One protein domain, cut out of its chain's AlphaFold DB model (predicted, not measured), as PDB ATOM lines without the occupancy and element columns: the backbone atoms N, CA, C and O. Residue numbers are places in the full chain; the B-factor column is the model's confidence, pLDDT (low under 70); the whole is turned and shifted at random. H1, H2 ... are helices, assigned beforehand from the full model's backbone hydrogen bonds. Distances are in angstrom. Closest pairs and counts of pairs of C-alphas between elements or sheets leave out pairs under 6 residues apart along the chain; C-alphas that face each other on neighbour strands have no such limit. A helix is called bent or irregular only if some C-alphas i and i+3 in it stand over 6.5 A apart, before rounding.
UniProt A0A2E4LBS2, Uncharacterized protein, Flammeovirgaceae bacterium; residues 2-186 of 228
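What this domain is: This is residues 2 to 186 of the 228 residues of an uncharacterized protein of Flammeovirgaceae bacterium (UniProt A0A2E4LBS2). H1 is a very long helix whose residues 2 to 31 stick out as an arm; its other end joins H3, H4 and H5b in an up-and-down bundle, each running against the one before. The printed part has 185 residues, with six named helices in the order H1 to H6 that hold 150 of them, and no named strand; its class is all helix, and the whole is extended, with a radius of gyration of the C-alphas of 26.0 A and spans of 99 by 40 by 25 A.

Where its parts are: H1, residues 2 to 60, runs 85.6 A from C-alpha 2 at (-77.006, 21.439, 25.429). H2 is residues 71 to 81, H3 84 to 99, H4 104 to 125. H5, residues 138 to 170, one helix by its hydrogen bonds, is bent, with C-alphas 151 and 154 7.8 A apart; its arms are H5a, 138 to 151, and H5b, 154 to 170. H6, residues 175 to 183, ends at (-18.431, 29.269, -20.308).

How they stand to each other: H1 touches H3 with residues 39 to 57 alone, closest C-alphas Ser 53 and Phe 84, 5.2 A. H1 touches H5b with residues 37 to 51 alone, closest C-alphas Phe 44 and Ile 167, 6.2 A. H3 and H4 form a hairpin, closest C-alphas Ser 99 and Ile 106, 6.4 A. H2 touches H5a, closest C-alphas Asp 71 and Gln 139, 5.7 A. H5b and H6, a hairpin, only just touch, with 3 pairs of C-alphas within 8 A. Every O i to N i+4 pair is within hydrogen-bond range in H3, H5a and H6; H1 has 53 of 55, H2 5 of 7, H4 16 of 18, H5b 12 of 13.

The domain as a whole: The printed part has no cut. The H4 to H5 link is long, and pLDDT is under 70 in 36 residues, among them 118 to 140.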
ATOM      1  N   ILE A   2     -77.395  20.196  24.730       62.97
ATOM      2  CA  ILE A   2     -77.006  21.439  25.429       62.97
ATOM      3  C   ILE A   2     -75.786  21.248  26.363       62.97
ATOM      4  O   ILE A   2     -74.847  22.033  26.286       62.97
ATOM      5  N   GLU A   3     -75.725  20.165  27.150       61.53
ATOM      6  CA  GLU A   3     -74.566  19.866  28.026       61.53
ATOM      7  C   GLU A   3     -73.263  19.583  27.261       61.53
ATOM      8  O   GLU A   3     -72.180  19.962  27.696       61.53
ATOM      9  N   PHE A   4     -73.358  18.943  26.091       65.00
ATOM     10  CA  PHE A   4     -72.195  18.678  25.240       65.00
ATOM     11  C   PHE A   4     -71.614  19.985  24.687       65.00
ATOM     12  O   PHE A   4     -70.404  20.184  24.683       65.00
ATOM     13  N   ILE A   5     -72.482  20.913  24.277       66.44
ATOM     14  CA  ILE A   5     -72.052  22.235  23.820       66.44
ATOM     15  C   ILE A   5     -71.386  22.990  24.979       66.44
ATOM     16  O   ILE A   5     -70.280  23.479  24.804       66.44
ATOM     17  N   GLN A   6     -71.964  23.014  26.182       67.38
ATOM     18  CA  GLN A   6     -71.353  23.714  27.324       67.38
ATOM     19  C   GLN A   6     -69.977  23.163  27.732       67.38
ATOM     20  O   GLN A   6     -69.078  23.950  28.020       67.38
ATOM     21  N   ASN A   7     -69.785  21.840  27.712       74.19
ATOM     22  CA  ASN A   7     -68.534  21.224  28.168       74.19
ATOM     23  C   ASN A   7     -67.414  21.227  27.115       74.19
ATOM     24  O   ASN A   7     -66.240  21.231  27.483       74.19
ATOM     25  N   TYR A   8     -67.748  21.239  25.820       80.25
ATOM     26  CA  TYR A   8     -66.760  21.129  24.737       80.25
ATOM     27  C   TYR A   8     -66.582  22.409  23.906       80.25
ATOM     28  O   TYR A   8     -65.646  22.483  23.109       80.25
ATOM     29  N   TRP A   9     -67.414  23.441  24.098       80.81
ATOM     30  CA  TRP A   9     -67.306  24.707  23.360       80.81
ATOM     31  C   TRP A   9     -65.979  25.429  23.597       80.81
ATOM     32  O   TRP A   9     -65.348  25.884  22.647       80.81
ATOM     33  N   SER A  10     -65.504  25.479  24.843       81.00
ATOM     34  CA  SER A  10     -64.207  26.073  25.182       81.00
ATOM     35  C   SER A  10     -63.049  25.352  24.487       81.00
ATOM     36  O   SER A  10     -62.169  26.010  23.934       81.00
ATOM     37  N   TYR A  11     -63.076  24.017  24.430       83.50
ATOM     38  CA  TYR A  11     -62.084  23.217  23.708       83.50
ATOM     39  C   TYR A  11     -62.138  23.451  22.198       83.50
ATOM     40  O   TYR A  11     -61.091  23.611  21.579       83.50
ATOM     41  N   LEU A  12     -63.335  23.536  21.609       84.00
ATOM     42  CA  LEU A  12     -63.522  23.841  20.186       84.00
ATOM     43  C   LEU A  12     -62.999  25.234  19.819       84.00
ATOM     44  O   LEU A  12     -62.273  25.375  18.837       84.00
ATOM     45  N   VAL A  13     -63.319  26.251  20.624       86.12
ATOM     46  CA  VAL A  13     -62.831  27.625  20.426       86.12
ATOM     47  C   VAL A  13     -61.315  27.692  20.605       86.12
ATOM     48  O   VAL A  13     -60.630  28.294  19.781       86.12
ATOM     49  N   THR A  14     -60.770  27.027  21.627       87.94
ATOM     50  CA  THR A  14     -59.318  26.987  21.875       87.94
ATOM     51  C   THR A  14     -58.587  26.271  20.740       87.94
ATOM     52  O   THR A  14     -57.584  26.773  20.240       87.94
ATOM     53  N   PHE A  15     -59.112  25.137  20.273       89.62
ATOM     54  CA  PHE A  15     -58.565  24.410  19.130       89.62
ATOM     55  C   PHE A  15     -58.604  25.258  17.853       89.62
ATOM     56  O   PHE A  15     -57.592  25.378  17.164       89.62
ATOM     57  N   GLY A  16     -59.734  25.918  17.572       88.75
ATOM     58  CA  GLY A  16     -59.864  26.843  16.446       88.75
ATOM     59  C   GLY A  16     -58.868  28.006  16.512       88.75
ATOM     60  O   GLY A  16     -58.240  28.328  15.504       88.75
ATOM     61  N   ALA A  17     -58.653  28.584  17.698       89.69
ATOM     62  CA  ALA A  17     -57.675  29.649  17.913       89.69
ATOM     63  C   ALA A  17     -56.228  29.172  17.690       89.69
ATOM     64  O   ALA A  17     -55.449  29.870  17.042       89.69
ATOM     65  N   VAL A  18     -55.874  27.969  18.160       91.31
ATOM     66  CA  VAL A  18     -54.550  27.369  17.922       91.31
ATOM     67  C   VAL A  18     -54.325  27.112  16.429       91.31
ATOM     68  O   VAL A  18     -53.268  27.460  15.906       91.31
ATOM     69  N   VAL A  19     -55.317  26.561  15.721       92.50
ATOM     70  CA  VAL A  19     -55.231  26.334  14.269       92.50
ATOM     71  C   VAL A  19     -55.080  27.655  13.513       92.50
ATOM     72  O   VAL A  19     -54.211  27.761  12.649       92.50
ATOM     73  N   ALA A  20     -55.865  28.678  13.863       91.56
ATOM     74  CA  ALA A  20     -55.767  30.001  13.252       91.56
ATOM     75  C   ALA A  20     -54.389  30.644  13.492       91.56
ATOM     76  O   ALA A  20     -53.785  31.154  12.552       91.56
ATOM     77  N   TYR A  21     -53.856  30.554  14.715       93.12
ATOM     78  CA  TYR A  21     -52.520  31.047  15.054       93.12
ATOM     79  C   TYR A  21     -51.417  30.330  14.263       93.12
ATOM     80  O   TYR A  21     -50.522  30.976  13.718       93.12
ATOM     81  N   LEU A  22     -51.476  28.997  14.162       91.88
ATOM     82  CA  LEU A  22     -50.507  28.222  13.381       91.88
ATOM     83  C   LEU A  22     -50.589  28.552  11.888       91.88
ATOM     84  O   LEU A  22     -49.551  28.652  11.232       91.88
ATOM     85  N   PHE A  23     -51.798  28.748  11.359       92.06
ATOM     86  CA  PHE A  23     -52.001  29.137   9.968       92.06
ATOM     87  C   PHE A  23     -51.444  30.535   9.683       92.06
ATOM     88  O   PHE A  23     -50.721  30.712   8.704       92.06
ATOM     89  N   ASP A  24     -51.716  31.510  10.553       89.94
ATOM     90  CA  ASP A  24     -51.182  32.867  10.425       89.94
ATOM     91  C   ASP A  24     -49.650  32.879  10.514       89.94
ATOM     92  O   ASP A  24     -48.967  33.417   9.641       89.94
ATOM     93  N   LYS A  25     -49.084  32.162  11.491       91.56
ATOM     94  CA  LYS A  25     -47.632  32.013  11.634       91.56
ATOM     95  C   LYS A  25     -46.999  31.344  10.412       91.56
ATOM     96  O   LYS A  25     -45.981  31.819   9.913       91.56
ATOM     97  N   GLY A  26     -47.608  30.274   9.900       88.94
ATOM     98  CA  GLY A  26     -47.152  29.588   8.689       88.94
ATOM     99  C   GLY A  26     -47.211  30.486   7.452       88.94
ATOM    100  O   GLY A  26     -46.260  30.529   6.668       88.94
ATOM    101  N   ARG A  27     -48.289  31.263   7.306       90.25
ATOM    102  CA  ARG A  27     -48.440  32.257   6.240       90.25
ATOM    103  C   ARG A  27     -47.365  33.341   6.328       90.25
ATOM    104  O   ARG A  27     -46.774  33.663   5.301       90.25
ATOM    105  N   ASN A  28     -47.091  33.877   7.516       89.75
ATOM    106  CA  ASN A  28     -46.084  34.923   7.706       89.75
ATOM    107  C   ASN A  28     -44.676  34.422   7.353       89.75
ATOM    108  O   ASN A  28     -43.990  35.058   6.556       89.75
ATOM    109  N   ILE A  29     -44.301  33.220   7.811       90.62
ATOM    110  CA  ILE A  29     -43.027  32.577   7.439       90.62
ATOM    111  C   ILE A  29     -42.928  32.387   5.919       90.62
ATOM    112  O   ILE A  29     -41.882  32.635   5.315       90.62
ATOM    113  N   TRP A  30     -44.018  31.956   5.277       87.75
ATOM    114  CA  TRP A  30     -44.046  31.778   3.828       87.75
ATOM    115  C   TRP A  30     -43.865  33.104   3.076       87.75
ATOM    116  O   TRP A  30     -43.094  33.160   2.114       87.75
ATOM    117  N   ILE A  31     -44.524  34.178   3.525       89.19
ATOM    118  CA  ILE A  31     -44.388  35.525   2.951       89.19
ATOM    119  C   ILE A  31     -42.948  36.031   3.099       89.19
ATOM    120  O   ILE A  31     -42.373  36.489   2.112       89.19
ATOM    121  N   GLU A  32     -42.345  35.904   4.282       86.62
ATOM    122  CA  GLU A  32     -40.955  36.309   4.527       86.62
ATOM    123  C   GLU A  32     -39.970  35.527   3.656       86.62
ATOM    124  O   GLU A  32     -39.114  36.115   2.994       86.62
ATOM    125  N   THR A  33     -40.134  34.204   3.582       87.44
ATOM    126  CA  THR A  33     -39.287  33.341   2.747       87.44
ATOM    127  C   THR A  33     -39.404  33.721   1.272       87.44
ATOM    128  O   THR A  33     -38.404  33.795   0.557       87.44
ATOM    129  N   LYS A  34     -40.627  34.003   0.802       90.19
ATOM    130  CA  LYS A  34     -40.874  34.448  -0.570       90.19
ATOM    131  C   LYS A  34     -40.232  35.811  -0.835       90.19
ATOM    132  O   LYS A  34     -39.575  35.956  -1.862       90.19
ATOM    133  N   ARG A  35     -40.371  36.769   0.089       90.69
ATOM    134  CA  ARG A  35     -39.756  38.102  -0.005       90.69
ATOM    135  C   ARG A  35     -38.234  37.996  -0.098       90.69
ATOM    136  O   ARG A  35     -37.666  38.525  -1.048       90.69
ATOM    137  N   LYS A  36     -37.600  37.229   0.797       91.62
ATOM    138  CA  LYS A  36     -36.154  36.958   0.750       91.62
ATOM    139  C   LYS A  36     -35.736  36.334  -0.576       91.62
ATOM    140  O   LYS A  36     -34.792  36.791  -1.201       91.62
ATOM    141  N   LYS A  37     -36.459  35.325  -1.060       91.38
ATOM    142  CA  LYS A  37     -36.127  34.675  -2.335       91.38
ATOM    143  C   LYS A  37     -36.219  35.631  -3.529       91.38
ATOM    144  O   LYS A  37     -35.394  35.565  -4.437       91.38
ATOM    145  N   THR A  38     -37.220  36.510  -3.540       92.69
ATOM    146  CA  THR A  38     -37.359  37.549  -4.566       92.69
ATOM    147  C   THR A  38     -36.206  38.548  -4.505       92.69
ATOM    148  O   THR A  38     -35.638  38.843  -5.553       92.69
ATOM    149  N   ALA A  39     -35.828  38.996  -3.308       92.25
ATOM    150  CA  ALA A  39     -34.675  39.864  -3.093       92.25
ATOM    151  C   ALA A  39     -33.374  39.208  -3.602       92.25
ATOM    152  O   ALA A  39     -32.673  39.785  -4.428       92.25
ATOM    153  N   TYR A  40     -33.129  37.935  -3.265       93.25
ATOM    154  CA  TYR A  40     -31.970  37.177  -3.757       93.25
ATOM    155  C   TYR A  40     -31.929  37.098  -5.287       93.25
ATOM    156  O   TYR A  40     -30.867  37.229  -5.887       93.25
ATOM    157  N   ASN A  41     -33.079  36.897  -5.935       92.00
ATOM    158  CA  ASN A  41     -33.161  36.885  -7.394       92.00
ATOM    159  C   ASN A  41     -32.844  38.259  -8.012       92.00
ATOM    160  O   ASN A  41     -32.191  38.302  -9.049       92.00
ATOM    161  N   ARG A  42     -33.287  39.362  -7.395       92.88
ATOM    162  CA  ARG A  42     -32.983  40.722  -7.871       92.88
ATOM    163  C   ARG A  42     -31.498  41.023  -7.759       92.88
ATOM    164  O   ARG A  42     -30.880  41.356  -8.762       92.88
ATOM    165  N   VAL A  43     -30.919  40.776  -6.586       92.25
ATOM    166  CA  VAL A  43     -29.477  40.909  -6.353       92.25
ATOM    167  C   VAL A  43     -28.683  40.048  -7.339       92.25
ATOM    168  O   VAL A  43     -27.711  40.520  -7.922       92.25
ATOM    169  N   PHE A  44     -29.118  38.806  -7.585       92.69
ATOM    170  CA  PHE A  44     -28.493  37.934  -8.580       92.69
ATOM    171  C   PHE A  44     -28.500  38.556  -9.982       92.69
ATOM    172  O   PHE A  44     -27.497  38.507 -10.695       92.69
ATOM    173  N   THR A  45     -29.621  39.147 -10.399       92.75
ATOM    174  CA  THR A  45     -29.711  39.846 -11.684       92.75
ATOM    175  C   THR A  45     -28.764  41.041 -11.728       92.75
ATOM    176  O   THR A  45     -28.020  41.173 -12.700       92.75
ATOM    177  N   SER A  46     -28.736  41.861 -10.677       91.88
ATOM    178  CA  SER A  46     -27.888  43.053 -10.606       91.88
ATOM    179  C   SER A  46     -26.395  42.700 -10.624       91.88
ATOM    180  O   SER A  46     -25.645  43.275 -11.410       91.88
ATOM    181  N   VAL A  47     -25.957  41.688  -9.861       91.69
ATOM    182  CA  VAL A  47     -24.548  41.251  -9.876       91.69
ATOM    183  C   VAL A  47     -24.158  40.623 -11.215       91.69
ATOM    184  O   VAL A  47     -23.054  40.838 -11.701       91.69
ATOM    185  N   THR A  48     -25.078  39.898 -11.863       91.75
ATOM    186  CA  THR A  48     -24.844  39.331 -13.200       91.75
ATOM    187  C   THR A  48     -24.714  40.436 -14.251       91.75
ATOM    188  O   THR A  48     -23.856  40.353 -15.128       91.75
ATOM    189  N   LYS A  49     -25.537  41.488 -14.159       92.44
ATOM    190  CA  LYS A  49     -25.432  42.674 -15.020       92.44
ATOM    191  C   LYS A  49     -24.074  43.355 -14.834       92.44
ATOM    192  O   LYS A  49     -23.390  43.611 -15.823       92.44
ATOM    193  N   LEU A  50     -23.666  43.584 -13.584       91.19
ATOM    194  CA  LEU A  50     -22.365  44.173 -13.274       91.19
ATOM    195  C   LEU A  50     -21.210  43.305 -13.787       91.19
ATOM    196  O   LEU A  50     -20.266  43.837 -14.362       91.19
ATOM    197  N   TYR A  51     -21.310  41.979 -13.651       90.75
ATOM    198  CA  TYR A  51     -20.334  41.045 -14.209       90.75
ATOM    199  C   TYR A  51     -20.205  41.204 -15.727       90.75
ATOM    200  O   TYR A  51     -19.102  41.407 -16.219       90.75
ATOM    201  N   PHE A  52     -21.304  41.207 -16.487       89.94
ATOM    202  CA  PHE A  52     -21.235  41.442 -17.938       89.94
ATOM    203  C   PHE A  52     -20.624  42.801 -18.294       89.94
ATOM    204  O   PHE A  52     -19.874  42.905 -19.267       89.94
ATOM    205  N   SER A  53     -20.927  43.831 -17.505       89.56
ATOM    206  CA  SER A  53     -20.321  45.152 -17.664       89.56
ATOM    207  C   SER A  53     -18.811  45.111 -17.426       89.56
ATOM    208  O   SER A  53     -18.052  45.670 -18.215       89.56
ATOM    209  N   TYR A  54     -18.360  44.363 -16.414       88.25
ATOM    210  CA  TYR A  54     -16.945  44.100 -16.153       88.25
ATOM    211  C   TYR A  54     -16.269  43.345 -17.305       88.25
ATOM    212  O   TYR A  54     -15.224  43.782 -17.777       88.25
ATOM    213  N   VAL A  55     -16.870  42.267 -17.821       87.31
ATOM    214  CA  VAL A  55     -16.314  41.508 -18.961       87.31
ATOM    215  C   VAL A  55     -16.118  42.417 -20.177       87.31
ATOM    216  O   VAL A  55     -15.070  42.395 -20.827       87.31
ATOM    217  N   LYS A  56     -17.116  43.258 -20.463       86.00
ATOM    218  CA  LYS A  56     -17.058  44.258 -21.531       86.00
ATOM    219  C   LYS A  56     -15.969  45.300 -21.267       86.00
ATOM    220  O   LYS A  56     -15.191  45.586 -22.172       86.00
ATOM    221  N   HIS A  57     -15.893  45.835 -20.049       85.75
ATOM    222  CA  HIS A  57     -14.855  46.775 -19.628       85.75
ATOM    223  C   HIS A  57     -13.460  46.174 -19.839       85.75
ATOM    224  O   HIS A  57     -12.627  46.772 -20.515       85.75
ATOM    225  N   ARG A  58     -13.237  44.936 -19.384       86.00
ATOM    226  CA  ARG A  58     -11.980  44.214 -19.596       86.00
ATOM    227  C   ARG A  58     -11.643  44.071 -21.076       86.00
ATOM    228  O   ARG A  58     -10.521  44.353 -21.470       86.00
ATOM    229  N   SER A  59     -12.609  43.670 -21.903       82.50
ATOM    230  CA  SER A  59     -12.397  43.518 -23.347       82.50
ATOM    231  C   SER A  59     -12.055  44.834 -24.051       82.50
ATOM    232  O   SER A  59     -11.444  44.801 -25.112       82.50
ATOM    233  N   ILE A  60     -12.488  45.975 -23.519       82.38
ATOM    234  CA  ILE A  60     -12.173  47.295 -24.072       82.38
ATOM    235  C   ILE A  60     -10.756  47.728 -23.671       82.38
ATOM    236  O   ILE A  60     -10.037  48.340 -24.451       82.38
ATOM    237  N   TYR A  61     -10.314  47.395 -22.464       81.19
ATOM    238  CA  TYR A  61      -8.981  47.762 -21.984       81.19
ATOM    239  C   TYR A  61      -7.999  46.584 -22.002       81.19
ATOM    240  O   TYR A  61      -7.051  46.565 -21.221       81.19
ATOM    241  N   SER A  62      -8.194  45.609 -22.894       77.75
ATOM    242  CA  SER A  62      -7.226  44.533 -23.104       77.75
ATOM    243  C   SER A  62      -5.939  45.069 -23.737       77.75
ATOM    244  O   SER A  62      -5.958  46.046 -24.488       77.75
ATOM    245  N   GLU A  63      -4.807  44.415 -23.450       67.56
ATOM    246  CA  GLU A  63      -3.505  44.776 -24.036       67.56
ATOM    247  C   GLU A  63      -3.525  44.706 -25.569       67.56
ATOM    248  O   GLU A  63      -2.935  45.548 -26.243       67.56
ATOM    249  N   VAL A  64      -4.266  43.737 -26.114       69.06
ATOM    250  CA  VAL A  64      -4.606  43.654 -27.537       69.06
ATOM    251  C   VAL A  64      -6.049  44.131 -27.699       69.06
ATOM    252  O   VAL A  64      -6.967  43.373 -27.369       69.06
ATOM    253  N   PRO A  65      -6.293  45.376 -28.142       60.31
ATOM    254  CA  PRO A  65      -7.650  45.880 -28.284       60.31
ATOM    255  C   PRO A  65      -8.393  45.120 -29.396       60.31
ATOM    256  O   PRO A  65      -7.810  44.801 -30.433       60.31
ATOM    257  N   PRO A  66      -9.706  44.869 -29.243       59.06
ATOM    258  CA  PRO A  66     -10.512  44.162 -30.245       59.06
ATOM    259  C   PRO A  66     -10.672  44.955 -31.552       59.06
ATOM    260  O   PRO A  66     -11.108  44.416 -32.566       59.06
ATOM    261  N   LEU A  67     -10.348  46.249 -31.522       62.03
ATOM    262  CA  LEU A  67     -10.400  47.158 -32.653       62.03
ATOM    263  C   LEU A  67      -9.028  47.832 -32.768       62.03
ATOM    264  O   LEU A  67      -8.633  48.557 -31.856       62.03
ATOM    265  N   ASN A  68      -8.318  47.617 -33.879       62.78
ATOM    266  CA  ASN A  68      -7.022  48.248 -34.181       62.78
ATOM    267  C   ASN A  68      -7.191  49.731 -34.572       62.78
ATOM    268  O   ASN A  68      -6.791  50.153 -35.656       62.78
ATOM    269  N   PHE A  69      -7.835  50.524 -33.715       68.69
ATOM    270  CA  PHE A  69      -7.900  51.973 -33.877       68.69
ATOM    271  C   PHE A  69      -6.738  52.648 -33.141       68.69
ATOM    272  O   PHE A  69      -6.336  52.167 -32.083       68.69
ATOM    273  N   PRO A  70      -6.229  53.782 -33.653       73.88
ATOM    274  CA  PRO A  70      -5.350  54.651 -32.879       73.88
ATOM    275  C   PRO A  70      -6.019  55.052 -31.558       73.88
ATOM    276  O   PRO A  70      -7.219  55.340 -31.535       73.88
ATOM    277  N   ASP A  71      -5.241  55.116 -30.475       69.38
ATOM    278  CA  ASP A  71      -5.746  55.369 -29.116       69.38
ATOM    279  C   ASP A  71      -6.551  56.685 -28.998       69.38
ATOM    280  O   ASP A  71      -7.488  56.771 -28.209       69.38
ATOM    281  N   GLU A  72      -6.272  57.687 -29.835       71.50
ATOM    282  CA  GLU A  72      -7.035  58.944 -29.917       71.50
ATOM    283  C   GLU A  72      -8.505  58.702 -30.299       71.50
ATOM    284  O   GLU A  72      -9.419  59.180 -29.626       71.50
ATOM    285  N   VAL A  73      -8.742  57.898 -31.339       71.44
ATOM    286  CA  VAL A  73     -10.086  57.504 -31.791       71.44
ATOM    287  C   VAL A  73     -10.702  56.520 -30.802       71.44
ATOM    288  O   VAL A  73     -11.891  56.605 -30.487       71.44
ATOM    289  N   TYR A  74      -9.878  55.614 -30.273       73.25
ATOM    290  CA  TYR A  74     -10.290  54.638 -29.275       73.25
ATOM    291  C   TYR A  74     -10.863  55.326 -28.028       73.25
ATOM    292  O   TYR A  74     -11.957  54.978 -27.591       73.25
ATOM    293  N   SER A  75     -10.208  56.375 -27.520       72.06
ATOM    294  CA  SER A  75     -10.630  57.111 -26.318       72.06
ATOM    295  C   SER A  75     -12.052  57.676 -26.423       72.06
ATOM    296  O   SER A  75     -12.826  57.621 -25.465       72.06
ATOM    297  N   VAL A  76     -12.430  58.172 -27.604       73.56
ATOM    298  CA  VAL A  76     -13.754  58.744 -27.869       73.56
ATOM    299  C   VAL A  76     -14.812  57.647 -27.902       73.56
ATOM    300  O   VAL A  76     -15.872  57.786 -27.287       73.56
ATOM    301  N   VAL A  77     -14.515  56.537 -28.582       74.38
ATOM    302  CA  VAL A  77     -15.412  55.378 -28.690       74.38
ATOM    303  C   VAL A  77     -15.653  54.759 -27.313       74.38
ATOM    304  O   VAL A  77     -16.796  54.509 -26.928       74.38
ATOM    305  N   VAL A  78     -14.591  54.583 -26.529       78.25
ATOM    306  CA  VAL A  78     -14.654  53.990 -25.193       78.25
ATOM    307  C   VAL A  78     -15.520  54.810 -24.240       78.25
ATOM    308  O   VAL A  78     -16.352  54.222 -23.555       78.25
ATOM    309  N   LYS A  79     -15.436  56.150 -24.266       73.44
ATOM    310  CA  LYS A  79     -16.287  57.041 -23.444       73.44
ATOM    311  C   LYS A  79     -17.797  56.804 -23.641       73.44
ATOM    312  O   LYS A  79     -18.571  57.109 -22.742       73.44
ATOM    313  N   HIS A  80     -18.217  56.268 -24.790       76.38
ATOM    314  CA  HIS A  80     -19.628  56.007 -25.105       76.38
ATOM    315  C   HIS A  80     -20.045  54.553 -24.859       76.38
ATOM    316  O   HIS A  80     -21.231  54.265 -24.703       76.38
ATOM    317  N   ILE A  81     -19.086  53.627 -24.870       79.50
ATOM    318  CA  ILE A  81     -19.352  52.192 -24.773       79.50
ATOM    319  C   ILE A  81     -19.140  51.695 -23.339       79.50
ATOM    320  O   ILE A  81     -19.885  50.822 -22.887       79.50
ATOM    321  N   ASP A  82     -18.161  52.226 -22.615       82.06
ATOM    322  CA  ASP A  82     -17.854  51.816 -21.249       82.06
ATOM    323  C   ASP A  82     -18.911  52.332 -20.261       82.06
ATOM    324  O   ASP A  82     -19.112  53.530 -20.082       82.06
ATOM    325  N   THR A  83     -19.611  51.394 -19.631       85.31
ATOM    326  CA  THR A  83     -20.767  51.641 -18.747       85.31
ATOM    327  C   THR A  83     -20.531  51.106 -17.335       85.31
ATOM    328  O   THR A  83     -21.392  51.253 -16.469       85.31
ATOM    329  N   PHE A  84     -19.332  50.573 -17.065       86.69
ATOM    330  CA  PHE A  84     -19.012  49.856 -15.832       86.69
ATOM    331  C   PHE A  84     -19.261  50.681 -14.569       86.69
ATOM    332  O   PHE A  84     -19.888  50.214 -13.622       86.69
ATOM    333  N   ASN A  85     -18.847  51.949 -14.572       83.19
ATOM    334  CA  ASN A  85     -19.069  52.847 -13.439       83.19
ATOM    335  C   ASN A  85     -20.550  53.176 -13.200       83.19
ATOM    336  O   ASN A  85     -20.922  53.443 -12.059       83.19
ATOM    337  N   SER A  86     -21.374  53.205 -14.252       86.31
ATOM    338  CA  SER A  86     -22.820  53.421 -14.120       86.31
ATOM    339  C   SER A  86     -23.476  52.182 -13.524       86.31
ATOM    340  O   SER A  86     -24.143  52.280 -12.498       86.31
ATOM    341  N   ASP A  87     -23.189  51.011 -14.100       88.44
ATOM    342  CA  ASP A  87     -23.731  49.730 -13.641       88.44
ATOM    343  C   ASP A  87     -23.293  49.394 -12.207       88.44
ATOM    344  O   ASP A  87     -24.041  48.773 -11.457       88.44
ATOM    345  N   LEU A  88     -22.105  49.841 -11.789       88.12
ATOM    346  CA  LEU A  88     -21.658  49.743 -10.404       88.12
ATOM    347  C   LEU A  88     -22.537  50.554  -9.449       88.12
ATOM    348  O   LEU A  88     -22.863  50.064  -8.371       88.12
ATOM    349  N   ASN A  89     -22.862  51.802  -9.798       87.00
ATOM    350  CA  ASN A  89     -23.681  52.646  -8.925       87.00
ATOM    351  C   ASN A  89     -25.095  52.063  -8.821       87.00
ATOM    352  O   ASN A  89     -25.604  51.929  -7.714       87.00
ATOM    353  N   GLU A  90     -25.667  51.605  -9.939       89.50
ATOM    354  CA  GLU A  90     -26.950  50.890  -9.939       89.50
ATOM    355  C   GLU A  90     -26.898  49.610  -9.089       89.50
ATOM    356  O   GLU A  90     -27.850  49.280  -8.382       89.50
ATOM    357  N   PHE A  91     -25.781  48.874  -9.122       90.44
ATOM    358  CA  PHE A  91     -25.604  47.705  -8.264       90.44
ATOM    359  C   PHE A  91     -25.540  48.092  -6.781       90.44
ATOM    360  O   PHE A  91     -26.187  47.430  -5.976       90.44
ATOM    361  N   LYS A  92     -24.823  49.165  -6.415       89.00
ATOM    362  CA  LYS A  92     -24.797  49.689  -5.036       89.00
ATOM    363  C   LYS A  92     -26.198  50.048  -4.548       89.00
ATOM    364  O   LYS A  92     -26.603  49.561  -3.500       89.00
ATOM    365  N   GLU A  93     -26.958  50.791  -5.349       90.62
ATOM    366  CA  GLU A  93     -28.349  51.146  -5.040       90.62
ATOM    367  C   GLU A  93     -29.219  49.894  -4.845       90.62
ATOM    368  O   GLU A  93     -29.929  49.772  -3.849       90.62
ATOM    369  N   SER A  94     -29.093  48.904  -5.735       89.69
ATOM    370  CA  SER A  94     -29.815  47.632  -5.614       89.69
ATOM    371  C   SER A  94     -29.436  46.842  -4.357       89.69
ATOM    372  O   SER A  94     -30.279  46.117  -3.829       89.69
ATOM    373  N   ILE A  95     -28.184  46.919  -3.901       90.06
ATOM    374  CA  ILE A  95     -27.744  46.281  -2.658       90.06
ATOM    375  C   ILE A  95     -28.303  47.016  -1.448       90.06
ATOM    376  O   ILE A  95     -28.829  46.358  -0.553       90.06
ATOM    377  N   ASP A  96     -28.239  48.345  -1.436       89.25
ATOM    378  CA  ASP A  96     -28.759  49.161  -0.342       89.25
ATOM    379  C   ASP A  96     -30.263  48.914  -0.143       89.25
ATOM    380  O   ASP A  96     -30.693  48.649   0.980       89.25
ATOM    381  N   GLU A  97     -31.044  48.875  -1.230       90.88
ATOM    382  CA  GLU A  97     -32.483  48.576  -1.191       90.88
ATOM    383  C   GLU A  97     -32.792  47.174  -0.646       90.88
ATOM    384  O   GLU A  97     -33.702  46.986   0.167       90.88
ATOM    385  N   GLU A  98     -32.056  46.161  -1.101       90.12
ATOM    386  CA  GLU A  98     -32.335  44.767  -0.740       90.12
ATOM    387  C   GLU A  98     -31.684  44.360   0.596       90.12
ATOM    388  O   GLU A  98     -32.055  43.336   1.184       90.12
ATOM    389  N   SER A  99     -30.768  45.174   1.130       89.31
ATOM    390  CA  SER A  99     -30.063  44.918   2.389       89.31
ATOM    391  C   SER A  99     -30.974  44.874   3.618       89.31
ATOM    392  O   SER A  99     -30.708  44.121   4.556       89.31
ATOM    393  N   GLU A 100     -32.099  45.594   3.598       88.06
ATOM    394  CA  GLU A 100     -33.115  45.516   4.653       88.06
ATOM    395  C   GLU A 100     -33.740  44.114   4.755       88.06
ATOM    396  O   GLU A 100     -34.217  43.693   5.812       88.06
ATOM    397  N   VAL A 101     -33.761  43.383   3.638       88.06
ATOM    398  CA  VAL A 101     -34.371  42.053   3.511       88.06
ATOM    399  C   VAL A 101     -33.325  40.947   3.655       88.06
ATOM    400  O   VAL A 101     -33.628  39.881   4.207       88.06
ATOM    401  N   ILE A 102     -32.110  41.193   3.161       87.88
ATOM    402  CA  ILE A 102     -30.983  40.255   3.140       87.88
ATOM    403  C   ILE A 102     -29.725  40.956   3.686       87.88
ATOM    404  O   ILE A 102     -28.839  41.305   2.911       87.88
ATOM    405  N   PRO A 103     -29.593  41.168   5.006       84.50
ATOM    406  CA  PRO A 103     -28.452  41.895   5.571       84.50
ATOM    407  C   PRO A 103     -27.093  41.256   5.261       84.50
ATOM    408  O   PRO A 103     -26.082  41.945   5.134       84.50
ATOM    409  N   GLU A 104     -27.060  39.931   5.109       83.06
ATOM    410  CA  GLU A 104     -25.853  39.174   4.784       83.06
ATOM    411  C   GLU A 104     -25.235  39.565   3.431       83.06
ATOM    412  O   GLU A 104     -24.029  39.379   3.246       83.06
ATOM    413  N   ILE A 105     -26.013  40.161   2.515       83.00
ATOM    414  CA  ILE A 105     -25.499  40.580   1.210       83.00
ATOM    415  C   ILE A 105     -24.498  41.727   1.326       83.00
ATOM    416  O   ILE A 105     -23.521  41.734   0.586       83.00
ATOM    417  N   ILE A 106     -24.682  42.634   2.296       82.06
ATOM    418  CA  ILE A 106     -23.786  43.779   2.512       82.06
ATOM    419  C   ILE A 106     -22.361  43.278   2.733       82.06
ATOM    420  O   ILE A 106     -21.422  43.779   2.122       82.06
ATOM    421  N   ILE A 107     -22.203  42.261   3.587       80.25
ATOM    422  CA  ILE A 107     -20.897  41.687   3.925       80.25
ATOM    423  C   ILE A 107     -20.269  41.055   2.682       80.25
ATOM    424  O   ILE A 107     -19.088  41.265   2.418       80.25
ATOM    425  N   GLN A 108     -21.069  40.318   1.905       76.62
ATOM    426  CA  GLN A 108     -20.610  39.669   0.677       76.62
ATOM    427  C   GLN A 108     -20.158  40.691  -0.371       76.62
ATOM    428  O   GLN A 108     -19.170  40.457  -1.055       76.62
ATOM    429  N   THR A 109     -20.832  41.840  -0.479       80.56
ATOM    430  CA  THR A 109     -20.533  42.871  -1.487       80.56
ATOM    431  C   THR A 109     -19.528  43.921  -1.033       80.56
ATOM    432  O   THR A 109     -18.962  44.613  -1.874       80.56
ATOM    433  N   HIS A 110     -19.284  44.063   0.271       82.00
ATOM    434  CA  HIS A 110     -18.423  45.119   0.803       82.00
ATOM    435  C   HIS A 110     -17.005  45.051   0.230       82.00
ATOM    436  O   HIS A 110     -16.468  46.071  -0.187       82.00
ATOM    437  N   VAL A 111     -16.441  43.845   0.119       72.31
ATOM    438  CA  VAL A 111     -15.101  43.639  -0.453       72.31
ATOM    439  C   VAL A 111     -15.036  44.098  -1.916       72.31
ATOM    440  O   VAL A 111     -14.057  44.730  -2.312       72.31
ATOM    441  N   LEU A 112     -16.092  43.854  -2.704       77.12
ATOM    442  CA  LEU A 112     -16.189  44.334  -4.087       77.12
ATOM    443  C   LEU A 112     -16.228  45.850  -4.153       77.12
ATOM    444  O   LEU A 112     -15.517  46.457  -4.950       77.12
ATOM    445  N   PHE A 113     -17.068  46.465  -3.323       81.94
ATOM    446  CA  PHE A 113     -17.187  47.912  -3.292       81.94
ATOM    447  C   PHE A 113     -15.881  48.561  -2.860       81.94
ATOM    448  O   PHE A 113     -15.465  49.509  -3.512       81.94
ATOM    449  N   ASP A 114     -15.178  47.994  -1.884       79.06
ATOM    450  CA  ASP A 114     -13.863  48.471  -1.463       79.06
ATOM    451  C   ASP A 114     -12.813  48.346  -2.572       79.06
ATOM    452  O   ASP A 114     -12.059  49.290  -2.821       79.06
ATOM    453  N   MET A 115     -12.751  47.206  -3.268       72.38
ATOM    454  CA  MET A 115     -11.826  47.015  -4.393       72.38
ATOM    455  C   MET A 115     -12.119  47.985  -5.539       72.38
ATOM    456  O   MET A 115     -11.201  48.610  -6.076       72.38
ATOM    457  N   ILE A 116     -13.392  48.161  -5.891       75.00
ATOM    458  CA  ILE A 116     -13.785  49.050  -6.982       75.00
ATOM    459  C   ILE A 116     -13.633  50.522  -6.590       75.00
ATOM    460  O   ILE A 116     -13.177  51.333  -7.397       75.00
ATOM    461  N   ASP A 117     -13.948  50.891  -5.352       74.75
ATOM    462  CA  ASP A 117     -13.768  52.258  -4.879       74.75
ATOM    463  C   ASP A 117     -12.286  52.625  -4.813       74.75
ATOM    464  O   ASP A 117     -11.939  53.749  -5.166       74.75
ATOM    465  N   ARG A 118     -11.385  51.683  -4.504       69.75
ATOM    466  CA  ARG A 118      -9.935  51.898  -4.651       69.75
ATOM    467  C   ARG A 118      -9.539  52.194  -6.099       69.75
ATOM    468  O   ARG A 118      -8.746  53.108  -6.307       69.75
ATOM    469  N   MET A 119     -10.130  51.526  -7.098       67.50
ATOM    470  CA  MET A 119      -9.925  51.904  -8.509       67.50
ATOM    471  C   MET A 119     -10.385  53.333  -8.792       67.50
ATOM    472  O   MET A 119      -9.640  54.132  -9.355       67.50
ATOM    473  N   ARG A 120     -11.596  53.682  -8.350       69.19
ATOM    474  CA  ARG A 120     -12.163  55.022  -8.567       69.19
ATOM    475  C   ARG A 120     -11.374  56.103  -7.833       69.19
ATOM    476  O   ARG A 120     -11.306  57.233  -8.303       69.19
ATOM    477  N   VAL A 121     -10.794  55.786  -6.679       65.06
ATOM    478  CA  VAL A 121      -9.921  56.691  -5.927       65.06
ATOM    479  C   VAL A 121      -8.595  56.878  -6.652       65.06
ATOM    480  O   VAL A 121      -8.156  58.016  -6.745       65.06
ATOM    481  N   MET A 122      -8.001  55.838  -7.244       62.03
ATOM    482  CA  MET A 122      -6.832  56.013  -8.118       62.03
ATOM    483  C   MET A 122      -7.156  56.909  -9.325       62.03
ATOM    484  O   MET A 122      -6.345  57.754  -9.697       62.03
ATOM    485  N   ASP A 123      -8.367  56.800  -9.878       62.41
ATOM    486  CA  ASP A 123      -8.827  57.692 -10.949       62.41
ATOM    487  C   ASP A 123      -9.049  59.140 -10.476       62.41
ATOM    488  O   ASP A 123      -8.776  60.080 -11.219       62.41
ATOM    489  N   LYS A 124      -9.546  59.337  -9.243       59.44
ATOM    490  CA  LYS A 124      -9.885  60.652  -8.657       59.44
ATOM    491  C   LYS A 124      -8.725  61.360  -7.955       59.44
ATOM    492  O   LYS A 124      -8.676  62.582  -7.959       59.44
ATOM    493  N   MET A 125      -7.773  60.643  -7.361       52.91
ATOM    494  CA  MET A 125      -6.554  61.237  -6.785       52.91
ATOM    495  C   MET A 125      -5.736  61.966  -7.856       52.91
ATOM    496  O   MET A 125      -4.999  62.898  -7.551       52.91
ATOM    497  N   ARG A 126      -5.952  61.611  -9.123       52.34
ATOM    498  CA  ARG A 126      -5.402  62.289 -10.291       52.34
ATOM    499  C   ARG A 126      -6.095  63.612 -10.638       52.34
ATOM    500  O   ARG A 126      -5.466  64.465 -11.249       52.34
ATOM    501  N   SER A 127      -7.353  63.820 -10.237       48.09
ATOM    502  CA  SER A 127      -8.081  65.080 -10.460       48.09
ATOM    503  C   SER A 127      -7.990  66.070  -9.294       48.09
ATOM    504  O   SER A 127      -8.450  67.201  -9.429       48.09
ATOM    505  N   LEU A 128      -7.399  65.671  -8.159       44.16
ATOM    506  CA  LEU A 128      -7.351  66.463  -6.921       44.16
ATOM    507  C   LEU A 128      -5.982  67.093  -6.595       44.16
ATOM    508  O   LEU A 128      -5.813  67.621  -5.502       44.16
ATOM    509  N   GLY A 129      -5.044  67.129  -7.546       47.62
ATOM    510  CA  GLY A 129      -3.941  68.100  -7.521       47.62
ATOM    511  C   GLY A 129      -2.905  67.916  -6.409       47.62
ATOM    512  O   GLY A 129      -2.701  68.818  -5.600       47.62
ATOM    513  N   VAL A 130      -2.187  66.793  -6.417       47.34
ATOM    514  CA  VAL A 130      -0.865  66.730  -5.776       47.34
ATOM    515  C   VAL A 130       0.164  67.117  -6.842       47.34
ATOM    516  O   VAL A 130       0.477  66.300  -7.695       47.34
ATOM    517  N   GLU A 131       0.561  68.393  -6.817       45.28
ATOM    518  CA  GLU A 131       1.708  69.042  -7.492       45.28
ATOM    519  C   GLU A 131       1.982  68.684  -8.975       45.28
ATOM    520  O   GLU A 131       2.443  67.600  -9.305       45.28
ATOM    521  N   GLU A 132       1.745  69.655  -9.872       45.66
ATOM    522  CA  GLU A 132       2.274  69.725 -11.255       45.66
ATOM    523  C   GLU A 132       2.220  68.436 -12.103       45.66
ATOM    524  O   GLU A 132       3.126  68.146 -12.886       45.66
ATOM    525  N   ILE A 133       1.132  67.664 -12.026       49.47
ATOM    526  CA  ILE A 133       0.928  66.555 -12.965       49.47
ATOM    527  C   ILE A 133       0.457  67.143 -14.299       49.47
ATOM    528  O   ILE A 133      -0.710  67.494 -14.470       49.47
ATOM    529  N   GLN A 134       1.425  67.281 -15.204       49.88
ATOM    530  CA  GLN A 134       1.316  67.380 -16.659       49.88
ATOM    531  C   GLN A 134      -0.047  66.887 -17.174       49.88
ATOM    532  O   GLN A 134      -0.455  65.785 -16.812       49.88
ATOM    533  N   GLU A 135      -0.755  67.697 -17.980       52.44
ATOM    534  CA  GLU A 135      -2.029  67.307 -18.604       52.44
ATOM    535  C   GLU A 135      -1.861  65.952 -19.284       52.44
ATOM    536  O   GLU A 135      -1.271  65.832 -20.355       52.44
ATOM    537  N   VAL A 136      -2.337  64.916 -18.605       56.75
ATOM    538  CA  VAL A 136      -2.158  63.557 -19.068       56.75
ATOM    539  C   VAL A 136      -3.078  63.374 -20.266       56.75
ATOM    540  O   VAL A 136      -4.300  63.517 -20.154       56.75
ATOM    541  N   THR A 137      -2.484  63.076 -21.409       62.81
ATOM    542  CA  THR A 137      -3.179  62.928 -22.685       62.81
ATOM    543  C   THR A 137      -4.228  61.808 -22.616       62.81
ATOM    544  O   THR A 137      -4.137  60.882 -21.801       62.81
ATOM    545  N   ASP A 138      -5.247  61.850 -23.484       64.38
ATOM    546  CA  ASP A 138      -6.252  60.775 -23.584       64.38
ATOM    547  C   ASP A 138      -5.595  59.387 -23.818       64.38
ATOM    548  O   ASP A 138      -6.117  58.369 -23.363       64.38
ATOM    549  N   GLN A 139      -4.412  59.350 -24.441       62.00
ATOM    550  CA  GLN A 139      -3.575  58.159 -24.638       62.00
ATOM    551  C   GLN A 139      -3.012  57.586 -23.334       62.00
ATOM    552  O   GLN A 139      -3.188  56.405 -23.032       62.00
ATOM    553  N   GLU A 140      -2.365  58.420 -22.523       63.81
ATOM    554  CA  GLU A 140      -1.820  58.007 -21.226       63.81
ATOM    555  C   GLU A 140      -2.946  57.576 -20.265       63.81
ATOM    556  O   GLU A 140      -2.775  56.657 -19.463       63.81
ATOM    557  N   ASN A 141      -4.141  58.158 -20.410       73.12
ATOM    558  CA  ASN A 141      -5.364  57.701 -19.747       73.12
ATOM    559  C   ASN A 141      -5.728  56.246 -20.089       73.12
ATOM    560  O   ASN A 141      -6.029  55.464 -19.186       73.12
ATOM    561  N   ILE A 142      -5.688  55.877 -21.372       74.38
ATOM    562  CA  ILE A 142      -5.968  54.507 -21.825       74.38
ATOM    563  C   ILE A 142      -4.906  53.538 -21.303       74.38
ATOM    564  O   ILE A 142      -5.260  52.475 -20.797       74.38
ATOM    565  N   ALA A 143      -3.622  53.894 -21.381       74.62
ATOM    566  CA  ALA A 143      -2.538  53.035 -20.906       74.62
ATOM    567  C   ALA A 143      -2.669  52.717 -19.404       74.62
ATOM    568  O   ALA A 143      -2.546  51.562 -18.994       74.62
ATOM    569  N   ILE A 144      -3.008  53.721 -18.592       75.69
ATOM    570  CA  ILE A 144      -3.270  53.544 -17.158       75.69
ATOM    571  C   ILE A 144      -4.486  52.641 -16.934       75.69
ATOM    572  O   ILE A 144      -4.437  51.748 -16.090       75.69
ATOM    573  N   LYS A 145      -5.567  52.829 -17.698       78.00
ATOM    574  CA  LYS A 145      -6.765  51.984 -17.608       78.00
ATOM    575  C   LYS A 145      -6.477  50.526 -17.954       78.00
ATOM    576  O   LYS A 145      -6.906  49.646 -17.215       78.00
ATOM    577  N   ARG A 146      -5.694  50.272 -19.007       81.31
ATOM    578  CA  ARG A 146      -5.211  48.926 -19.360       81.31
ATOM    579  C   ARG A 146      -4.433  48.301 -18.197       81.31
ATOM    580  O   ARG A 146      -4.741  47.185 -17.790       81.31
ATOM    581  N   ALA A 147      -3.503  49.045 -17.596       80.56
ATOM    582  CA  ALA A 147      -2.727  48.568 -16.450       80.56
ATOM    583  C   ALA A 147      -3.601  48.267 -15.217       80.56
ATOM    584  O   ALA A 147      -3.401  47.251 -14.556       80.56
ATOM    585  N   GLN A 148      -4.590  49.118 -14.919       80.00
ATOM    586  CA  GLN A 148      -5.544  48.900 -13.825       80.00
ATOM    587  C   GLN A 148      -6.388  47.639 -14.047       80.00
ATOM    588  O   GLN A 148      -6.526  46.832 -13.131       80.00
ATOM    589  N   VAL A 149      -6.938  47.468 -15.255       83.00
ATOM    590  CA  VAL A 149      -7.733  46.288 -15.617       83.00
ATOM    591  C   VAL A 149      -6.892  45.023 -15.512       83.00
ATOM    592  O   VAL A 149      -7.341  44.058 -14.900       83.00
ATOM    593  N   HIS A 150      -5.662  45.038 -16.030       84.31
ATOM    594  CA  HIS A 150      -4.772  43.885 -15.953       84.31
ATOM    595  C   HIS A 150      -4.419  43.518 -14.502       84.31
ATOM    596  O   HIS A 150      -4.507  42.355 -14.116       84.31
ATOM    597  N   ALA A 151      -4.095  44.508 -13.664       81.81
ATOM    598  CA  ALA A 151      -3.739  44.279 -12.263       81.81
ATOM    599  C   ALA A 151      -4.880  43.680 -11.421       81.81
ATOM    600  O   ALA A 151      -4.629  43.083 -10.373       81.81
ATOM    601  N   LEU A 152      -6.128  43.866 -11.849       78.75
ATOM    602  CA  LEU A 152      -7.321  43.488 -11.094       78.75
ATOM    603  C   LEU A 152      -8.111  42.355 -11.739       78.75
ATOM    604  O   LEU A 152      -9.120  41.934 -11.175       78.75
ATOM    605  N   GLU A 153      -7.636  41.832 -12.867       84.38
ATOM    606  CA  GLU A 153      -8.364  40.852 -13.661       84.38
ATOM    607  C   GLU A 153      -8.723  39.593 -12.862       84.38
ATOM    608  O   GLU A 153      -9.901  39.244 -12.736       84.38
ATOM    609  N   GLU A 154      -7.708  38.931 -12.305       84.38
ATOM    610  CA  GLU A 154      -7.878  37.696 -11.535       84.38
ATOM    611  C   GLU A 154      -8.677  37.926 -10.241       84.38
ATOM    612  O   GLU A 154      -9.691  37.247 -10.058       84.38
ATOM    613  N   PRO A 155      -8.356  38.932  -9.393       83.69
ATOM    614  CA  PRO A 155      -9.156  39.220  -8.204       83.69
ATOM    615  C   PRO A 155     -10.640  39.474  -8.499       83.69
ATOM    616  O   PRO A 155     -11.508  39.014  -7.760       83.69
ATOM    617  N   PHE A 156     -10.954  40.194  -9.581       84.50
ATOM    618  CA  PHE A 156     -12.343  40.470  -9.951       84.50
ATOM    619  C   PHE A 156     -13.039  39.213 -10.455       84.50
ATOM    620  O   PHE A 156     -14.197  38.975 -10.111       84.50
ATOM    621  N   LYS A 157     -12.347  38.397 -11.251       85.56
ATOM    622  CA  LYS A 157     -12.884  37.139 -11.770       85.56
ATOM    623  C   LYS A 157     -13.215  36.166 -10.641       85.56
ATOM    624  O   LYS A 157     -14.333  35.652 -10.615       85.56
ATOM    625  N   GLU A 158     -12.291  35.963  -9.703       86.75
ATOM    626  CA  GLU A 158     -12.515  35.146  -8.503       86.75
ATOM    627  C   GLU A 158     -13.695  35.688  -7.694       86.75
ATOM    628  O   GLU A 158     -14.644  34.959  -7.403       86.75
ATOM    629  N   PHE A 159     -13.707  36.997  -7.433       86.38
ATOM    630  CA  PHE A 159     -14.777  37.626  -6.673       86.38
ATOM    631  C   PHE A 159     -16.154  37.436  -7.324       86.38
ATOM    632  O   PHE A 159     -17.114  37.033  -6.661       86.38
ATOM    633  N   PHE A 160     -16.278  37.728  -8.624       89.06
ATOM    634  CA  PHE A 160     -17.541  37.567  -9.341       89.06
ATOM    635  C   PHE A 160     -17.994  36.108  -9.335       89.06
ATOM    636  O   PHE A 160     -19.183  35.843  -9.153       89.06
ATOM    637  N   GLN A 161     -17.070  35.159  -9.487       89.56
ATOM    638  CA  GLN A 161     -17.390  33.739  -9.382       89.56
ATOM    639  C   GLN A 161     -17.934  33.379  -8.002       89.56
ATOM    640  O   GLN A 161     -18.981  32.727  -7.926       89.56
ATOM    641  N   ASP A 162     -17.282  33.825  -6.935       89.12
ATOM    642  CA  ASP A 162     -17.688  33.531  -5.565       89.12
ATOM    643  C   ASP A 162     -19.058  34.127  -5.249       89.12
ATOM    644  O   ASP A 162     -19.979  33.392  -4.880       89.12
ATOM    645  N   ILE A 163     -19.251  35.425  -5.497       89.50
ATOM    646  CA  ILE A 163     -20.507  36.103  -5.170       89.50
ATOM    647  C   ILE A 163     -21.684  35.553  -5.993       89.50
ATOM    648  O   ILE A 163     -22.764  35.309  -5.451       89.50
ATOM    649  N   ILE A 164     -21.484  35.275  -7.289       91.75
ATOM    650  CA  ILE A 164     -22.521  34.693  -8.154       91.75
ATOM    651  C   ILE A 164     -22.868  33.286  -7.670       91.75
ATOM    652  O   ILE A 164     -24.049  32.924  -7.615       91.75
ATOM    653  N   ASN A 165     -21.869  32.476  -7.313       91.31
ATOM    654  CA  ASN A 165     -22.102  31.123  -6.818       91.31
ATOM    655  C   ASN A 165     -22.800  31.114  -5.457       91.31
ATOM    656  O   ASN A 165     -23.690  30.279  -5.255       91.31
ATOM    657  N   ASP A 166     -22.431  32.024  -4.560       89.62
ATOM    658  CA  ASP A 166     -23.011  32.146  -3.228       89.62
ATOM    659  C   ASP A 166     -24.448  32.649  -3.282       89.62
ATOM    660  O   ASP A 166     -25.345  31.934  -2.826       89.62
ATOM    661  N   ILE A 167     -24.712  33.776  -3.949       89.94
ATOM    662  CA  ILE A 167     -26.077  34.284  -4.143       89.94
ATOM    663  C   ILE A 167     -26.936  33.211  -4.820       89.94
ATOM    664  O   ILE A 167     -28.061  32.945  -4.385       89.94
ATOM    665  N   ARG A 168     -26.408  32.513  -5.840       92.25
ATOM    666  CA  ARG A 168     -27.176  31.491  -6.563       92.25
ATOM    667  C   ARG A 168     -27.716  30.398  -5.645       92.25
ATOM    668  O   ARG A 168     -28.814  29.910  -5.919       92.25
ATOM    669  N   LYS A 169     -27.011  30.012  -4.571       90.94
ATOM    670  CA  LYS A 169     -27.483  28.990  -3.607       90.94
ATOM    671  C   LYS A 169     -28.842  29.351  -2.990       90.94
ATOM    672  O   LYS A 169     -29.587  28.444  -2.623       90.94
ATOM    673  N   HIS A 170     -29.187  30.636  -2.952       90.56
ATOM    674  CA  HIS A 170     -30.417  31.164  -2.357       90.56
ATOM    675  C   HIS A 170     -31.477  31.587  -3.397       90.56
ATOM    676  O   HIS A 170     -32.600  31.951  -3.042       90.56
ATOM    677  N   THR A 171     -31.158  31.491  -4.689       90.69
ATOM    678  CA  THR A 171     -32.026  31.916  -5.805       90.69
ATOM    679  C   THR A 171     -32.866  30.773  -6.389       90.69
ATOM    680  O   THR A 171     -32.749  29.605  -6.011       90.69
ATOM    681  N   THR A 172     -33.723  31.087  -7.368       88.56
ATOM    682  CA  THR A 172     -34.366  30.086  -8.246       88.56
ATOM    683  C   THR A 172     -33.519  29.687  -9.460       88.56
ATOM    684  O   THR A 172     -33.979  28.909 -10.298       88.56
ATOM    685  N   VAL A 173     -32.309  30.234  -9.602       88.50
ATOM    686  CA  VAL A 173     -31.500  30.089 -10.816       88.50
ATOM    687  C   VAL A 173     -30.845  28.711 -10.875       88.50
ATOM    688  O   VAL A 173     -30.274  28.206  -9.907       88.50
ATOM    689  N   LYS A 174     -30.923  28.072 -12.048       89.75
ATOM    690  CA  LYS A 174     -30.348  26.742 -12.275       89.75
ATOM    691  C   LYS A 174     -28.819  26.809 -12.296       89.75
ATOM    692  O   LYS A 174     -28.244  27.726 -12.872       89.75
ATOM    693  N   LYS A 175     -28.153  25.766 -11.784       88.56
ATOM    694  CA  LYS A 175     -26.682  25.631 -11.853       88.56
ATOM    695  C   LYS A 175     -26.141  25.730 -13.285       88.56
ATOM    696  O   LYS A 175     -25.077  26.296 -13.496       88.56
ATOM    697  N   SER A 176     -26.893  25.211 -14.259       89.31
ATOM    698  CA  SER A 176     -26.531  25.269 -15.678       89.31
ATOM    699  C   SER A 176     -26.448  26.696 -16.216       89.31
ATOM    700  O   SER A 176     -25.613  26.957 -17.068       89.31
ATOM    701  N   PHE A 177     -27.263  27.627 -15.708       89.75
ATOM    702  CA  PHE A 177     -27.193  29.028 -16.121       89.75
ATOM    703  C   PHE A 177     -25.854  29.653 -15.717       89.75
ATOM    704  O   PHE A 177     -25.188  30.249 -16.549       89.75
ATOM    705  N   VAL A 178     -25.424  29.442 -14.468       88.00
ATOM    706  CA  VAL A 178     -24.128  29.939 -13.978       88.00
ATOM    707  C   VAL A 178     -22.963  29.286 -14.725       88.00
ATOM    708  O   VAL A 178     -22.007  29.962 -15.080       88.00
ATOM    709  N   LYS A 179     -23.061  27.985 -15.039       87.06
ATOM    710  CA  LYS A 179     -22.055  27.318 -15.878       87.06
ATOM    711  C   LYS A 179     -21.952  27.983 -17.255       87.06
ATOM    712  O   LYS A 179     -20.849  28.251 -17.710       87.06
ATOM    713  N   ASN A 180     -23.088  28.275 -17.888       86.44
ATOM    714  CA  ASN A 180     -23.114  28.950 -19.185       86.44
ATOM    715  C   ASN A 180     -22.572  30.384 -19.099       86.44
ATOM    716  O   ASN A 180     -21.899  30.821 -20.021       86.44
ATOM    717  N   LEU A 181     -22.831  31.091 -17.995       87.50
ATOM    718  CA  LEU A 181     -22.324  32.442 -17.759       87.50
ATOM    719  C   LEU A 181     -20.790  32.497 -17.853       87.50
ATOM    720  O   LEU A 181     -20.250  33.346 -18.553       87.50
ATOM    721  N   PHE A 182     -20.105  31.567 -17.182       86.50
ATOM    722  CA  PHE A 182     -18.640  31.499 -17.178       86.50
ATOM    723  C   PHE A 182     -18.064  30.783 -18.404       86.50
ATOM    724  O   PHE A 182     -16.912  31.006 -18.757       86.50
ATOM    725  N   TYR A 183     -18.857  29.950 -19.085       84.06
ATOM    726  CA  TYR A 183     -18.431  29.269 -20.308       84.06
ATOM    727  C   TYR A 183     -18.029  30.253 -21.414       84.06
ATOM    728  O   TYR A 183     -17.067  29.984 -22.124       84.06
ATOM    729  N   PHE A 184     -18.678  31.415 -21.517       78.94
ATOM    730  CA  PHE A 184     -18.329  32.433 -22.517       78.94
ATOM    731  C   PHE A 184     -16.929  33.039 -22.347       78.94
ATOM    732  O   PHE A 184     -16.416  33.649 -23.280       78.94
ATOM    733  N   GLU A 185     -16.305  32.864 -21.182       76.06
ATOM    734  CA  GLU A 185     -14.914  33.259 -20.939       76.06
ATOM    735  C   GLU A 185     -13.933  32.083 -20.995       76.06
ATOM    736  O   GLU A 185     -12.741  32.256 -20.748       76.06
ATOM    737  N   SER A 186     -14.421  30.870 -21.258       81.94
ATOM    738  CA  SER A 186     -13.564  29.693 -21.337       81.94
ATOM    739  C   SER A 186     -12.760  29.679 -22.635       81.94
ATOM    740  O   SER A 186     -13.252  30.085 -23.690       81.94
TER     741      SER A 186